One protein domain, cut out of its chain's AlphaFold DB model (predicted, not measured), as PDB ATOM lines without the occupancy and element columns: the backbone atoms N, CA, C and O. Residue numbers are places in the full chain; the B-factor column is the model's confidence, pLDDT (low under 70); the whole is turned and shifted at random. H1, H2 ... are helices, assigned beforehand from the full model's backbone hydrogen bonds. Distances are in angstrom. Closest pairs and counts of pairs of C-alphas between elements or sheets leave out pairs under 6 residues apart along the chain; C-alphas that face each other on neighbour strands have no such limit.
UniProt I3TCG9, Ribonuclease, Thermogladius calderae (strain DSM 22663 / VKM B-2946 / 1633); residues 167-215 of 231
ATOM      1  N   ARG A 167      44.087 -42.953 -19.415       94.06
ATOM      2  CA  ARG A 167      43.406 -41.646 -19.449       94.06
ATOM      3  C   ARG A 167      42.602 -41.447 -20.729       94.06
ATOM      4  O   ARG A 167      41.567 -40.791 -20.701       94.06
ATOM      5  N   VAL A 168      43.063 -42.035 -21.832       93.62
ATOM      6  CA  VAL A 168      42.321 -42.054 -23.098       93.62
ATOM      7  C   VAL A 168      41.088 -42.950 -22.981       93.62
ATOM      8  O   VAL A 168      40.004 -42.555 -23.395       93.62
ATOM      9  N   LEU A 169      41.239 -44.137 -22.387       94.62
ATOM     10  CA  LEU A 169      40.166 -45.133 -22.308       94.62
ATOM     11  C   LEU A 169      39.097 -44.814 -21.259       94.62
ATOM     12  O   LEU A 169      37.928 -45.129 -21.462       94.62
ATOM     13  N   PHE A 170      39.491 -44.224 -20.131       95.12
ATOM     14  CA  PHE A 170      38.619 -44.068 -18.964       95.12
ATOM     15  C   PHE A 170      38.435 -42.610 -18.520       95.12
ATOM     16  O   PHE A 170      37.811 -42.351 -17.489       95.12
ATOM     17  N   GLY A 171      38.963 -41.652 -19.286       94.00
ATOM     18  CA  GLY A 171      38.950 -40.228 -18.960       94.00
ATOM     19  C   GLY A 171      40.084 -39.803 -18.023       94.00
ATOM     20  O   GLY A 171      40.831 -40.623 -17.485       94.00
ATOM     21  N   ASP A 172      40.227 -38.490 -17.821       94.88
ATOM     22  CA  ASP A 172      41.269 -37.924 -16.955       94.88
ATOM     23  C   ASP A 172      40.999 -38.232 -15.473       94.88
ATOM     24  O   ASP A 172      40.321 -37.485 -14.766       94.88
ATOM     25  N   TYR A 173      41.579 -39.327 -14.988       94.94
ATOM     26  CA  TYR A 173      41.563 -39.715 -13.578       94.94
ATOM     27  C   TYR A 173      42.673 -39.056 -12.744       94.94
ATOM     28  O   TYR A 173      42.926 -39.467 -11.609       94.94
ATOM     29  N   GLY A 174      43.378 -38.053 -13.275       94.25
ATOM     30  CA  GLY A 174      44.491 -37.405 -12.589       94.25
ATOM     31  C   GLY A 174      45.705 -38.321 -12.413       94.25
ATOM     32  O   GLY A 174      46.008 -39.190 -13.235       94.25
ATOM     33  N   SER A 175      46.471 -38.095 -11.354       92.69
ATOM     34  CA  SER A 175      47.740 -38.775 -11.070       92.69
ATOM     35  C   SER A 175      47.582 -40.238 -10.663       92.69
ATOM     36  O   SER A 175      48.562 -40.972 -10.720       92.69
ATOM     37  N   GLY A 176      46.396 -40.671 -10.242       95.25
ATOM     38  CA  GLY A 176      46.138 -42.000  -9.691       95.25
ATOM     39  C   GLY A 176      46.402 -42.110  -8.187       95.25
ATOM     40  O   GLY A 176      46.117 -43.153  -7.602       95.25
ATOM     41  N   TYR A 177      46.904 -41.062  -7.531       95.19
ATOM     42  CA  TYR A 177      47.102 -41.035  -6.081       95.19
ATOM     43  C   TYR A 177      45.843 -40.572  -5.351       95.19
ATOM     44  O   TYR A 177      45.142 -39.675  -5.794       95.19
ATOM     45  N   SER A 178      45.595 -41.107  -4.158       93.88
ATOM     46  CA  SER A 178      44.474 -40.658  -3.315       93.88
ATOM     47  C   SER A 178      44.623 -39.237  -2.765       93.88
ATOM     48  O   SER A 178      43.672 -38.713  -2.198       93.88
ATOM     49  N   ALA A 179      45.818 -38.650  -2.869       93.75
ATOM     50  CA  ALA A 179      46.064 -37.251  -2.532       93.75
ATOM     51  C   ALA A 179      45.624 -36.295  -3.653       93.75
ATOM     52  O   ALA A 179      45.519 -35.097  -3.421       93.75
ATOM     53  N   ASP A 180      45.368 -36.808  -4.858       95.88
ATOM     54  CA  ASP A 180      44.931 -36.010  -5.994       95.88
ATOM     55  C   ASP A 180      43.397 -35.906  -6.023       95.88
ATOM     56  O   ASP A 180      42.714 -36.928  -6.182       95.88
ATOM     57  N   PRO A 181      42.832 -34.688  -5.917       96.94
ATOM     58  CA  PRO A 181      41.390 -34.479  -5.967       96.94
ATOM     59  C   PRO A 181      40.734 -35.020  -7.243       96.94
ATOM     60  O   PRO A 181      39.615 -35.529  -7.173       96.94
ATOM     61  N   LYS A 182      41.418 -34.968  -8.399       96.81
ATOM     62  CA  LYS A 182      40.892 -35.521  -9.658       96.81
ATOM     63  C   LYS A 182      40.742 -37.033  -9.573       96.81
ATOM     64  O   LYS A 182      39.711 -37.565  -9.970       96.81
ATOM     65  N   THR A 183      41.736 -37.717  -9.007       97.44
ATOM     66  CA  THR A 183      41.680 -39.168  -8.797       97.44
ATOM     67  C   THR A 183      40.573 -39.544  -7.832       97.44
ATOM     68  O   THR A 183      39.813 -40.465  -8.112       97.44
ATOM     69  N   VAL A 184      40.455 -38.831  -6.711       97.75
ATOM     70  CA  VAL A 184      39.397 -39.080  -5.725       97.75
ATOM     71  C   VAL A 184      38.018 -38.933  -6.366       97.75
ATOM     72  O   VAL A 184      37.198 -39.843  -6.253       97.75
ATOM     73  N   LYS A 185      37.787 -37.829  -7.088       97.94
ATOM     74  CA  LYS A 185      36.531 -37.584  -7.802       97.94
ATOM     75  C   LYS A 185      36.248 -38.683  -8.828       97.94
ATOM     76  O   LYS A 185      35.177 -39.281  -8.785       97.94
ATOM     77  N   TRP A 186      37.219 -38.982  -9.692       97.88
ATOM     78  CA  TRP A 186      37.067 -39.989 -10.740       97.88
ATOM     79  C   TRP A 186      36.729 -41.365 -10.159       97.88
ATOM     80  O   TRP A 186      35.763 -41.982 -10.596       97.88
ATOM     81  N   VAL A 187      37.454 -41.821  -9.130       97.62
ATOM     82  CA  VAL A 187      37.190 -43.116  -8.479       97.62
ATOM     83  C   VAL A 187      35.769 -43.167  -7.919       97.62
ATOM     84  O   VAL A 187      35.053 -44.128  -8.179       97.62
ATOM     85  N   THR A 188      35.346 -42.138  -7.179       97.44
ATOM     86  CA  THR A 188      34.030 -42.116  -6.524       97.44
ATOM     87  C   THR A 188      32.865 -42.005  -7.509       97.44
ATOM     88  O   THR A 188      31.791 -42.552  -7.251       97.44
ATOM     89  N   GLU A 189      33.031 -41.296  -8.625       96.88
ATOM     90  CA  GLU A 189      31.985 -41.154  -9.643       96.88
ATOM     91  C   GLU A 189      31.925 -42.379 -10.560       96.88
ATOM     92  O   GLU A 189      30.858 -42.972 -10.727       96.88
ATOM     93  N   TYR A 190      33.070 -42.818 -11.089       96.75
ATOM     94  CA  TYR A 190      33.141 -43.932 -12.034       96.75
ATOM     95  C   TYR A 190      32.709 -45.260 -11.388       96.75
ATOM     96  O   TYR A 190      32.063 -46.086 -12.033       96.75
ATOM     97  N   SER A 191      32.957 -45.448 -10.084       96.81
ATOM     98  CA  SER A 191      32.537 -46.660  -9.366       96.81
ATOM     99  C   SER A 191      31.034 -46.842  -9.212       96.81
ATOM    100  O   SER A 191      30.591 -47.942  -8.883       96.81
ATOM    101  N   LYS A 192      30.247 -45.778  -9.408       96.56
ATOM    102  CA  LYS A 192      28.779 -45.841  -9.342       96.56
ATOM    103  C   LYS A 192      28.168 -46.414 -10.616       96.56
ATOM    104  O   LYS A 192      27.053 -46.920 -10.570       96.56
ATOM    105  N   VAL A 193      28.883 -46.311 -11.734       95.50
ATOM    106  CA  VAL A 193      28.362 -46.623 -13.072       95.50
ATOM    107  C   VAL A 193      29.112 -47.758 -13.763       95.50
ATOM    108  O   VAL A 193      28.642 -48.265 -14.775       95.50
ATOM    109  N   SER A 194      30.262 -48.181 -13.230       95.25
ATOM    110  CA  SER A 194      31.096 -49.222 -13.831       95.25
ATOM    111  C   SER A 194      31.761 -50.122 -12.781       95.25
ATOM    112  O   SER A 194      32.131 -49.657 -11.694       95.25
ATOM    113  N   PRO A 195      32.010 -51.408 -13.103       95.38
ATOM    114  CA  PRO A 195      32.994 -52.210 -12.378       95.38
ATOM    115  C   PRO A 195      34.397 -51.573 -12.454       95.38
ATOM    116  O   PRO A 195      34.644 -50.737 -13.332       95.38
ATOM    117  N   PRO A 196      35.328 -51.958 -11.556       95.38
ATOM    118  CA  PRO A 196      36.666 -51.376 -11.532       95.38
ATOM    119  C   PRO A 196      37.428 -51.735 -12.811       95.38
ATOM    120  O   PRO A 196      37.561 -52.928 -13.111       95.38
ATOM    121  N   PRO A 197      37.980 -50.746 -13.536       95.94
ATOM    122  CA  PRO A 197      38.911 -51.010 -14.625       95.94
ATOM    123  C   PRO A 197      40.135 -51.803 -14.157       95.94
ATOM    124  O   PRO A 197      40.542 -51.712 -12.997       95.94
ATOM    125  N   LEU A 198      40.782 -52.522 -15.079       93.75
ATOM    126  CA  LEU A 198      41.956 -53.358 -14.777       93.75
ATOM    127  C   LEU A 198      43.160 -52.573 -14.240       93.75
ATOM    128  O   LEU A 198      44.053 -53.161 -13.642       93.75
ATOM    129  N   ILE A 199      43.171 -51.254 -14.431       95.62
ATOM    130  CA  ILE A 199      44.200 -50.349 -13.915       95.62
ATOM    131  C   ILE A 199      44.007 -49.995 -12.432       95.62
ATOM    132  O   ILE A 199      44.893 -49.385 -11.841       95.62
ATOM    133  N   VAL A 200      42.866 -50.332 -11.816       96.88
ATOM    134  CA  VAL A 200      42.571 -50.009 -10.412       96.88
ATOM    135  C   VAL A 200      43.086 -51.112  -9.492       96.88
ATOM    136  O   VAL A 200      42.742 -52.280  -9.651       96.88
ATOM    137  N   ARG A 201      43.851 -50.723  -8.470       95.94
ATOM    138  CA  ARG A 201      44.360 -51.620  -7.429       95.94
ATOM    139  C   ARG A 201      43.363 -51.725  -6.288       95.94
ATOM    140  O   ARG A 201      43.169 -50.790  -5.509       95.94
ATOM    141  N   ARG A 202      42.722 -52.876  -6.168       94.94
ATOM    142  CA  ARG A 202      41.552 -53.090  -5.319       94.94
ATOM    143  C   ARG A 202      41.892 -53.353  -3.855       94.94
ATOM    144  O   ARG A 202      40.963 -53.377  -3.054       94.94
ATOM    145  N   LYS A 203      43.176 -53.516  -3.499       92.56
ATOM    146  CA  LYS A 203      43.681 -53.691  -2.116       92.56
ATOM    147  C   LYS A 203      44.259 -52.431  -1.444       92.56
ATOM    148  O   LYS A 203      44.715 -52.495  -0.302       92.56
ATOM    149  N   TRP A 204      44.108 -51.249  -2.053       93.06
ATOM    150  CA  TRP A 204      44.324 -49.966  -1.371       93.06
ATOM    151  C   TRP A 204      43.165 -49.544  -0.463       93.06
ATOM    152  O   TRP A 204      42.077 -49.235  -0.948       93.06
ATOM    153  N   ARG A 205      43.427 -49.437   0.847       91.75
ATOM    154  CA  ARG A 205      42.424 -49.141   1.891       91.75
ATOM    155  C   ARG A 205      41.556 -47.913   1.605       91.75
ATOM    156  O   ARG A 205      40.404 -47.872   2.007       91.75
ATOM    157  N   ASN A 206      42.070 -46.931   0.872       93.88
ATOM    158  CA  ASN A 206      41.315 -45.725   0.535       93.88
ATOM    159  C   ASN A 206      40.044 -46.044  -0.273       93.88
ATOM    160  O   ASN A 206      39.055 -45.326  -0.140       93.88
ATOM    161  N   LEU A 207      40.032 -47.136  -1.047       95.12
ATOM    162  CA  LEU A 207      38.843 -47.587  -1.774       95.12
ATOM    163  C   LEU A 207      37.705 -48.026  -0.852       95.12
ATOM    164  O   LEU A 207      36.555 -47.881  -1.243       95.12
ATOM    165  N   GLU A 208      37.992 -48.478   0.372       95.00
ATOM    166  CA  GLU A 208      36.961 -48.822   1.364       95.00
ATOM    167  C   GLU A 208      36.000 -47.653   1.607       95.00
ATOM    168  O   GLU A 208      34.803 -47.858   1.769       95.00
ATOM    169  N   ARG A 209      36.522 -46.420   1.569       95.44
ATOM    170  CA  ARG A 209      35.732 -45.191   1.689       95.44
ATOM    171  C   ARG A 209      35.317 -44.617   0.333       95.44
ATOM    172  O   ARG A 209      34.209 -44.112   0.208       95.44
ATOM    173  N   LEU A 210      36.218 -44.623  -0.653       95.88
ATOM    174  CA  LEU A 210      36.022 -43.907  -1.921       95.88
ATOM    175  C   LEU A 210      35.147 -44.653  -2.932       95.88
ATOM    176  O   LEU A 210      34.412 -44.006  -3.673       95.88
ATOM    177  N   ALA A 211      35.255 -45.981  -2.978       96.38
ATOM    178  CA  ALA A 211      34.542 -46.860  -3.901       96.38
ATOM    179  C   ALA A 211      34.361 -48.256  -3.261       96.38
ATOM    180  O   ALA A 211      35.050 -49.208  -3.646       96.38
ATOM    181  N   PRO A 212      33.447 -48.406  -2.277       95.06
ATOM    182  CA  PRO A 212      33.297 -49.651  -1.519       95.06
ATOM    183  C   PRO A 212      32.999 -50.877  -2.395       95.06
ATOM    184  O   PRO A 212      33.460 -51.973  -2.096       95.06
ATOM    185  N   SER A 213      32.291 -50.692  -3.516       94.00
ATOM    186  CA  SER A 213      31.995 -51.751  -4.497       94.00
ATOM    187  C   SER A 213      33.248 -52.301  -5.192       94.00
ATOM    188  O   SER A 213      33.268 -53.439  -5.665       94.00
ATOM    189  N   TRP A 214      34.314 -51.506  -5.266       95.38
ATOM    190  CA  TRP A 214      35.583 -51.900  -5.869       95.38
ATOM    191  C   TRP A 214      36.548 -52.494  -4.845       95.38
ATOM    192  O   TRP A 214      37.411 -53.292  -5.225       95.38
ATOM    193  N   TRP A 215      36.386 -52.143  -3.568       94.81
ATOM    194  CA  TRP A 215      37.254 -52.565  -2.476       94.81
ATOM    195  C   TRP A 215      37.291 -54.088  -2.323       94.81
ATOM    196  O   TRP A 215      36.266 -54.751  -2.175       94.81
TER     197      TRP A 215
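Overview. This is residues 167 to 215 of the 231 residues of the protein "Ribonuclease" of Thermogladius calderae (strain DSM 22663 / VKM B-2946 / 1633) (UniProt I3TCG9). What shape is this? It has little regular structure: a compact, rounded body mostly of loops, with short H1 and H3 towards opposite ends and H2 between them. What builds it? The printed part has 49 residues with three named helices, H1, H2, H3 in chain order, and no named strand; it is all helix, but named elements hold only 19 residues. How large is it? The C-alphas' radius of gyration is 9.6 A; they span 25 by 22 by 16 A.

Arrangement. Which helices touch? H1, residues 167 to 170, is apart from H2, residues 181 to 190, and H3, residues 206 to 210. H2 and H3 only just touch, with 3 C-alpha pairs within 8 A, the closest Thr 188 and Leu 210 at 5.3 A. Their backbones? Every O i to N i+4 pair in H2 and H3 is within hydrogen-bond range; H1 is too short for one.

Along the chain. Where does H1 begin? C-alpha 167 is at (43.406, -41.646, -19.449). How long is H2? It measures 13.9 A. Where does H3 end? C-alpha 210 is at (36.022, -43.907, -1.921).

Size, cuts and confidence. Any cut? The printed part has none. Any long link? H2 to H3, 15 residues. Low confidence? No printed residue is under 70.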